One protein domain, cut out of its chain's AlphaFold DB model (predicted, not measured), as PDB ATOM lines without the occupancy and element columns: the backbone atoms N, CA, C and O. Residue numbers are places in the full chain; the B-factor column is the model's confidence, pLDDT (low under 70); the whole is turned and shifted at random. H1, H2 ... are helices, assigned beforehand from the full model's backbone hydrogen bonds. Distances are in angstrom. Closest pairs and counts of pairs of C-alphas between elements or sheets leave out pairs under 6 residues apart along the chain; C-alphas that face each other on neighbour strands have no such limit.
ATOM      1  N   LEU A   2     365.547 220.568 224.003       45.94
ATOM      2  CA  LEU A   2     364.803 219.940 222.890       45.94
ATOM      3  C   LEU A   2     365.323 218.556 222.435       45.94
ATOM      4  O   LEU A   2     364.529 217.633 222.272       45.94
ATOM      5  N   LYS A   3     366.649 218.381 222.290       49.84
ATOM      6  CA  LYS A   3     367.259 217.093 221.893       49.84
ATOM      7  C   LYS A   3     366.909 215.957 222.864       49.84
ATOM      8  O   LYS A   3     366.510 214.888 222.426       49.84
ATOM      9  N   GLY A   4     366.989 216.206 224.175       55.03
ATOM     10  CA  GLY A   4     366.678 215.204 225.201       55.03
ATOM     11  C   GLY A   4     365.194 214.828 225.240       55.03
ATOM     12  O   GLY A   4     364.864 213.655 225.407       55.03
ATOM     13  N   THR A   5     364.300 215.798 225.019       56.12
ATOM     14  CA  THR A   5     362.849 215.567 224.972       56.12
ATOM     15  C   THR A   5     362.440 214.768 223.732       56.12
ATOM     16  O   THR A   5     361.640 213.841 223.839       56.12
ATOM     17  N   LEU A   6     363.037 215.062 222.571       55.75
ATOM     18  CA  LEU A   6     362.842 214.289 221.340       55.75
ATOM     19  C   LEU A   6     363.340 212.852 221.498       55.75
ATOM     20  O   LEU A   6     362.587 211.918 221.228       55.75
ATOM     21  N   THR A   7     364.557 212.651 222.015       58.81
ATOM     22  CA  THR A   7     365.087 211.306 222.293       58.81
ATOM     23  C   THR A   7     364.192 210.530 223.263       58.81
ATOM     24  O   THR A   7     363.980 209.335 223.066       58.81
ATOM     25  N   TYR A   8     363.610 211.195 224.267       58.81
ATOM     26  CA  TYR A   8     362.662 210.585 225.202       58.81
ATOM     27  C   TYR A   8     361.351 210.154 224.528       58.81
ATOM     28  O   TYR A   8     360.902 209.022 224.729       58.81
ATOM     29  N   VAL A   9     360.754 211.017 223.701       59.25
ATOM     30  CA  VAL A   9     359.540 210.681 222.940       59.25
ATOM     31  C   VAL A   9     359.816 209.516 221.993       59.25
ATOM     32  O   VAL A   9     359.041 208.559 221.984       59.25
ATOM     33  N   PHE A  10     360.939 209.532 221.274       58.25
ATOM     34  CA  PHE A  10     361.334 208.440 220.386       58.25
ATOM     35  C   PHE A  10     361.560 207.129 221.152       58.25
ATOM     36  O   PHE A  10     360.899 206.137 220.853       58.25
ATOM     37  N   CYS A  11     362.391 207.112 222.198       57.41
ATOM     38  CA  CYS A  11     362.670 205.887 222.958       57.41
ATOM     39  C   CYS A  11     361.411 205.303 223.611       57.41
ATOM     40  O   CYS A  11     361.170 204.099 223.539       57.41
ATOM     41  N   ARG A  12     360.561 206.141 224.216       60.84
ATOM     42  CA  ARG A  12     359.355 205.669 224.919       60.84
ATOM     43  C   ARG A  12     358.229 205.252 223.965       60.84
ATOM     44  O   ARG A  12     357.273 204.596 224.403       60.84
ATOM     45  N   THR A  13     358.285 205.684 222.707       56.69
ATOM     46  CA  THR A  13     357.317 205.318 221.661       56.69
ATOM     47  C   THR A  13     357.771 204.072 220.904       56.69
ATOM     48  O   THR A  13     356.940 203.208 220.649       56.69
ATOM     49  N   ILE A  14     359.077 203.929 220.653       53.28
ATOM     50  CA  ILE A  14     359.677 202.784 219.947       53.28
ATOM     51  C   ILE A  14     359.726 201.519 220.816       53.28
ATOM     52  O   ILE A  14     359.583 200.423 220.284       53.28
ATOM     53  N   PHE A  15     359.878 201.641 222.141       59.12
ATOM     54  CA  PHE A  15     359.962 200.484 223.040       59.12
ATOM     55  C   PHE A  15     358.699 200.339 223.907       59.12
ATOM     56  O   PHE A  15     358.650 200.843 225.033       59.12
ATOM     57  N   PRO A  16     357.642 199.655 223.424       60.28
ATOM     58  CA  PRO A  16     356.405 199.439 224.169       60.28
ATOM     59  C   PRO A  16     356.477 198.252 225.143       60.28
ATOM     60  O   PRO A  16     355.428 197.771 225.555       60.28
ATOM     61  N   PHE A  17     357.671 197.788 225.528       71.62
ATOM     62  CA  PHE A  17     357.870 196.571 226.330       71.62
ATOM     63  C   PHE A  17     357.520 196.714 227.816       71.62
ATOM     64  O   PHE A  17     358.081 196.025 228.652       71.62
ATOM     65  N   ASP A  18     356.583 197.594 228.145       78.75
ATOM     66  CA  ASP A  18     356.042 197.711 229.490       78.75
ATOM     67  C   ASP A  18     355.026 196.579 229.747       78.75
ATOM     68  O   ASP A  18     354.155 196.352 228.895       78.75
ATOM     69  N   PRO A  19     355.082 195.883 230.899       83.12
ATOM     70  CA  PRO A  19     354.181 194.773 231.179       83.12
ATOM     71  C   PRO A  19     352.697 195.135 231.069       83.12
ATOM     72  O   PRO A  19     351.930 194.346 230.516       83.12
ATOM     73  N   ALA A  20     352.285 196.334 231.498       86.94
ATOM     74  CA  ALA A  20     350.883 196.746 231.430       86.94
ATOM     75  C   ALA A  20     350.398 196.904 229.981       86.94
ATOM     76  O   ALA A  20     349.237 196.629 229.671       86.94
ATOM     77  N   ARG A  21     351.281 197.317 229.065       84.00
ATOM     78  CA  ARG A  21     350.966 197.392 227.629       84.00
ATOM     79  C   ARG A  21     350.926 196.017 226.983       84.00
ATOM     80  O   ARG A  21     349.971 195.724 226.267       84.00
ATOM     81  N   ILE A  22     351.933 195.187 227.248       84.62
ATOM     82  CA  ILE A  22     352.015 193.826 226.705       84.62
ATOM     83  C   ILE A  22     350.778 193.022 227.134       84.62
ATOM     84  O   ILE A  22     350.140 192.385 226.296       84.62
ATOM     85  N   GLN A  23     350.372 193.125 228.401       85.81
ATOM     86  CA  GLN A  23     349.181 192.450 228.910       85.81
ATOM     87  C   GLN A  23     347.916 192.822 228.118       85.81
ATOM     88  O   GLN A  23     347.142 191.939 227.758       85.81
ATOM     89  N   ARG A  24     347.726 194.101 227.764       84.62
ATOM     90  CA  ARG A  24     346.582 194.533 226.938       84.62
ATOM     91  C   ARG A  24     346.623 193.962 225.522       84.62
ATOM     92  O   ARG A  24     345.565 193.678 224.970       84.62
ATOM     93  N   PHE A  25     347.808 193.781 224.936       85.19
ATOM     94  CA  PHE A  25     347.924 193.130 223.628       85.19
ATOM     95  C   PHE A  25     347.573 191.643 223.702       85.19
ATOM     96  O   PHE A  25     346.885 191.150 222.813       85.19
ATOM     97  N   TYR A  26     347.956 190.951 224.779       85.44
ATOM     98  CA  TYR A  26     347.580 189.549 224.997       85.44
ATOM     99  C   TYR A  26     346.087 189.338 225.281       85.44
ATOM    100  O   TYR A  26     345.594 188.228 225.114       85.44
ATOM    101  N   MET A  27     345.355 190.380 225.681       87.56
ATOM    102  CA  MET A  27     343.897 190.329 225.845       87.56
ATOM    103  C   MET A  27     343.130 190.484 224.521       87.56
ATOM    104  O   MET A  27     341.906 190.357 224.512       87.56
ATOM    105  N   ALA A  28     343.808 190.788 223.409       88.62
ATOM    106  CA  ALA A  28     343.166 190.865 222.103       88.62
ATOM    107  C   ALA A  28     342.761 189.465 221.612       88.62
ATOM    108  O   ALA A  28     343.511 188.503 221.751       88.62
ATOM    109  N   ALA A  29     341.597 189.361 220.973       87.44
ATOM    110  CA  ALA A  29     341.073 188.096 220.464       87.44
ATOM    111  C   ALA A  29     341.854 187.561 219.249       87.44
ATOM    112  O   ALA A  29     341.768 186.382 218.922       87.44
ATOM    113  N   SER A  30     342.596 188.425 218.548       86.75
ATOM    114  CA  SER A  30     343.421 188.044 217.401       86.75
ATOM    115  C   SER A  30     344.590 189.005 217.188       86.75
ATOM    116  O   SER A  30     344.564 190.158 217.631       86.75
ATOM    117  N   VAL A  31     345.597 188.554 216.432       84.94
ATOM    118  CA  VAL A  31     346.745 189.381 216.013       84.94
ATOM    119  C   VAL A  31     346.284 190.612 215.223       84.94
ATOM    120  O   VAL A  31     346.809 191.704 215.423       84.94
ATOM    121  N   TYR A  32     345.242 190.470 214.397       82.69
ATOM    122  CA  TYR A  32     344.647 191.586 213.660       82.69
ATOM    123  C   TYR A  32     344.076 192.654 214.600       82.69
ATOM    124  O   TYR A  32     344.349 193.846 214.436       82.69
ATOM    125  N   GLN A  33     343.320 192.237 215.622       85.94
ATOM    126  CA  GLN A  33     342.788 193.165 216.616       85.94
ATOM    127  C   GLN A  33     343.923 193.838 217.398       85.94
ATOM    128  O   GLN A  33     343.896 195.057 217.566       85.94
ATOM    129  N   ALA A  34     344.942 193.080 217.815       87.00
ATOM    130  CA  ALA A  34     346.107 193.625 218.507       87.00
ATOM    131  C   ALA A  34     346.838 194.682 217.661       87.00
ATOM    132  O   ALA A  34     347.138 195.765 218.162       87.00
ATOM    133  N   ALA A  35     347.056 194.415 216.368       85.00
ATOM    134  CA  ALA A  35     347.701 195.344 215.439       85.00
ATOM    135  C   ALA A  35     346.861 196.611 215.199       85.00
ATOM    136  O   ALA A  35     347.389 197.725 215.205       85.00
ATOM    137  N   SER A  36     345.543 196.467 215.043       86.12
ATOM    138  CA  SER A  36     344.627 197.605 214.890       86.12
ATOM    139  C   SER A  36     344.616 198.496 216.136       86.12
ATOM    140  O   SER A  36     344.728 199.722 216.033       86.12
ATOM    141  N   VAL A  37     344.561 197.891 217.328       87.19
ATOM    142  CA  VAL A  37     344.643 198.607 218.610       87.19
ATOM    143  C   VAL A  37     346.003 199.283 218.770       87.19
ATOM    144  O   VAL A  37     346.048 200.444 219.173       87.19
ATOM    145  N   PHE A  38     347.099 198.607 218.411       85.06
ATOM    146  CA  PHE A  38     348.444 199.179 218.440       85.06
ATOM    147  C   PHE A  38     348.540 200.438 217.569       85.06
ATOM    148  O   PHE A  38     348.974 201.483 218.055       85.06
ATOM    149  N   ASN A  39     348.062 200.377 216.323       84.44
ATOM    150  CA  ASN A  39     348.086 201.518 215.405       84.44
ATOM    151  C   ASN A  39     347.227 202.684 215.911       84.44
ATOM    152  O   ASN A  39     347.695 203.823 215.952       84.44
ATOM    153  N   LYS A  40     345.995 202.415 216.365       87.75
ATOM    154  CA  LYS A  40     345.122 203.450 216.948       87.75
ATOM    155  C   LYS A  40     345.764 204.091 218.184       87.75
ATOM    156  O   LYS A  40     345.766 205.315 218.310       87.75
ATOM    157  N   ALA A  41     346.353 203.287 219.069       85.75
ATOM    158  CA  ALA A  41     347.039 203.776 220.262       85.75
ATOM    159  C   ALA A  41     348.282 204.613 219.917       85.75
ATOM    160  O   ALA A  41     348.528 205.631 220.567       85.75
ATOM    161  N   ALA A  42     349.045 204.224 218.891       83.69
ATOM    162  CA  ALA A  42     350.192 204.989 218.411       83.69
ATOM    163  C   ALA A  42     349.770 206.375 217.896       83.69
ATOM    164  O   ALA A  42     350.363 207.373 218.306       83.69
ATOM    165  N   ILE A  43     348.703 206.451 217.092       86.56
ATOM    166  CA  ILE A  43     348.159 207.719 216.574       86.56
ATOM    167  C   ILE A  43     347.714 208.633 217.722       86.56
ATOM    168  O   ILE A  43     348.153 209.781 217.798       86.56
ATOM    169  N   ILE A  44     346.899 208.119 218.651       87.69
ATOM    170  CA  ILE A  44     346.418 208.892 219.811       87.69
ATOM    171  C   ILE A  44     347.598 209.419 220.632       87.69
ATOM    172  O   ILE A  44     347.591 210.560 221.092       87.69
ATOM    173  N   ARG A  45     348.641 208.606 220.802       83.19
ATOM    174  CA  ARG A  45     349.816 208.983 221.582       83.19
ATOM    175  C   ARG A  45     350.661 210.057 220.906       83.19
ATOM    176  O   ARG A  45     351.162 210.939 221.604       83.19
ATOM    177  N   ILE A  46     350.811 210.001 219.585       83.69
ATOM    178  CA  ILE A  46     351.471 211.061 218.814       83.69
ATOM    179  C   ILE A  46     350.677 212.360 218.951       83.69
ATOM    180  O   ILE A  46     351.264 213.382 219.301       83.69
ATOM    181  N   LEU A  47     349.353 212.306 218.775       87.81
ATOM    182  CA  LEU A  47     348.479 213.472 218.899       87.81
ATOM    183  C   LEU A  47     348.574 214.105 220.294       87.81
ATOM    184  O   LEU A  47     348.814 215.301 220.416       87.81
ATOM    185  N   LEU A  48     348.475 213.290 221.347       85.50
ATOM    186  CA  LEU A  48     348.606 213.751 222.729       85.50
ATOM    187  C   LEU A  48     349.983 214.381 222.992       85.50
ATOM    188  O   LEU A  48     350.081 215.415 223.649       85.50
ATOM    189  N   THR A  49     351.051 213.773 222.468       83.06
ATOM    190  CA  THR A  49     352.413 214.307 222.614       83.06
ATOM    191  C   THR A  49     352.548 215.655 221.915       83.06
ATOM    192  O   THR A  49     353.129 216.574 222.489       83.06
ATOM    193  N   LEU A  50     351.982 215.795 220.715       84.88
ATOM    194  CA  LEU A  50     351.983 217.053 219.977       84.88
ATOM    195  C   LEU A  50     351.251 218.146 220.765       84.88
ATOM    196  O   LEU A  50     351.792 219.237 220.902       84.88
ATOM    197  N   SER A  51     350.102 217.838 221.377       85.69
ATOM    198  CA  SER A  51     349.377 218.784 222.238       85.69
ATOM    199  C   SER A  51     350.227 219.290 223.409       85.69
ATOM    200  O   SER A  51     350.258 220.491 223.673       85.69
ATOM    201  N   PHE A  52     350.967 218.404 224.089       82.25
ATOM    202  CA  PHE A  52     351.871 218.807 225.174       82.25
ATOM    203  C   PHE A  52     353.066 219.632 224.681       82.25
ATOM    204  O   PHE A  52     353.472 220.579 225.354       82.25
ATOM    205  N   VAL A  53     353.627 219.299 223.516       82.19
ATOM    206  CA  VAL A  53     354.721 220.074 222.910       82.19
ATOM    207  C   VAL A  53     354.237 221.468 222.512       82.19
ATOM    208  O   VAL A  53     354.908 222.445 222.833       82.19
ATOM    209  N   SER A  54     353.058 221.584 221.897       83.88
ATOM    210  CA  SER A  54     352.445 222.873 221.557       83.88
ATOM    211  C   SER A  54     352.210 223.735 222.798       83.88
ATOM    212  O   SER A  54     352.534 224.920 222.785       83.88
ATOM    213  N   LEU A  55     351.728 223.139 223.897       82.62
ATOM    214  CA  LEU A  55     351.581 223.835 225.179       82.62
ATOM    215  C   LEU A  55     352.934 224.322 225.721       82.62
ATOM    216  O   LEU A  55     353.042 225.462 226.166       82.62
ATOM    217  N   ALA A  56     353.976 223.489 225.658       79.62
ATOM    218  CA  ALA A  56     355.316 223.869 226.099       79.62
ATOM    219  C   ALA A  56     355.906 225.018 225.261       79.62
ATOM    220  O   ALA A  56     356.525 225.921 225.818       79.62
ATOM    221  N   ILE A  57     355.686 225.013 223.942       82.19
ATOM    222  CA  ILE A  57     356.104 226.098 223.041       82.19
ATOM    223  C   ILE A  57     355.345 227.389 223.372       82.19
ATOM    224  O   ILE A  57     355.969 228.436 223.516       82.19
ATOM    225  N   ALA A  58     354.022 227.315 223.550       82.38
ATOM    226  CA  ALA A  58     353.203 228.471 223.916       82.38
ATOM    227  C   ALA A  58     353.648 229.091 225.252       82.38
ATOM    228  O   ALA A  58     353.770 230.309 225.357       82.38
ATOM    229  N   LEU A  59     353.959 228.257 226.251       78.50
ATOM    230  CA  LEU A  59     354.506 228.709 227.534       78.50
ATOM    231  C   LEU A  59     355.880 229.370 227.377       78.50
ATOM    232  O   LEU A  59     356.128 230.401 227.996       78.50
ATOM    233  N   HIS A  60     356.752 228.803 226.540       77.00
ATOM    234  CA  HIS A  60     358.091 229.340 226.305       77.00
ATOM    235  C   HIS A  60     358.070 230.704 225.600       77.00
ATOM    236  O   HIS A  60     358.847 231.584 225.961       77.00
ATOM    237  N   ILE A  61     357.171 230.892 224.628       80.31
ATOM    238  CA  ILE A  61     356.997 232.168 223.916       80.31
ATOM    239  C   ILE A  61     356.321 233.209 224.819       80.31
ATOM    240  O   ILE A  61     356.715 234.371 224.816       80.31
ATOM    241  N   GLY A  62     355.308 232.800 225.589       71.06
ATOM    242  CA  GLY A  62     354.510 233.711 226.408       71.06
ATOM    243  C   GLY A  62     355.256 234.299 227.608       71.06
ATOM    244  O   GLY A  62     354.983 235.434 227.977       71.06
ATOM    245  N   HIS A  63     356.190 233.557 228.214       64.88
ATOM    246  CA  HIS A  63     356.991 234.033 229.347       64.88
ATOM    247  C   HIS A  63     358.411 233.429 229.302       64.88
ATOM    248  O   HIS A  63     358.599 232.280 229.708       64.88
ATOM    249  N   PRO A  64     359.436 234.178 228.850       55.75
ATOM    250  CA  PRO A  64     360.769 233.631 228.578       55.75
ATOM    251  C   PRO A  64     361.595 233.258 229.825       55.75
ATOM    252  O   PRO A  64     362.648 232.637 229.684       55.75
ATOM    253  N   ILE A  65     361.141 233.590 231.040       57.97
ATOM    254  CA  ILE A  65     361.871 233.337 232.293       57.97
ATOM    255  C   ILE A  65     361.026 232.441 233.206       57.97
ATOM    256  O   ILE A  65     360.493 232.871 234.226       57.97
ATOM    257  N   ILE A  66     360.869 231.172 232.828       59.53
ATOM    258  CA  ILE A  66     360.428 230.148 233.780       59.53
ATOM    259  C   ILE A  66     361.688 229.675 234.503       59.53
ATOM    260  O   ILE A  66     362.578 229.101 233.873       59.53
TER     261      ILE A  66
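AT A GLANCE: This is residues 2 to 66 of the 259 residues of an uncharacterized protein of Candidatus Cardinium hertigii (UniProt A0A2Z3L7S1). One long helix, H3, makes the length of the domain, and the shorter H1 runs back alongside its line the opposite way, with a gap between them, while the short H2 slants across the turn between the two. The last part of H3 sticks out past the rest, with residues 54 to 66 standing free. The printed part has 65 residues, with three named helices in the order H1, H2, H3 and no named strand; the class is all helix. It is only just loose, close to extended, with a radius of gyration of the C-alphas of 15.8 A, and spans 51 by 18 by 15 A.

HOW THE PARTS SIT: H1, residues 2 to 14, and H3, residues 31 to 62, are close but not clearly touching; their closest C-alphas, those of Thr 13 and Ala 42, are 7.8 A apart. They run opposite ways at a shallow tilt of 13 degrees. H2, residues 19 to 26, is apart from H1. H2 and H3 form a helical hairpin and only just touch, with 3 pairs of C-alphas within 8 A; H3 takes part with residues 34 to 38 alone. Their closest C-alphas are those of Phe 25 and Ala 34, at 5.5 A, and they run opposite ways at a steep tilt of 39 degrees. In H1 and H3 every O i to N i+4 pair is within hydrogen-bond range; in H2 it is 3 of 4.

IN THESE COORDINATES: H1 begins at C-alpha 2, (364.803, 219.940, 222.890), and is 18.1 A long from first to last C-alpha. H2 measures 10.4 A. H3 measures 46.2 A, from C-alpha 31 at (346.745, 189.381, 216.013) to C-alpha 62 at (354.510, 233.711, 226.408).

THE WHOLE: The two C-alphas farthest apart, those of Ala 29 and Ile 65, are 51.2 A apart. The printed part has no cut, and both links are tight. The model's mean pLDDT over the printed part is 76.0; residues 2 to 16 and 63 to 66 are under 70.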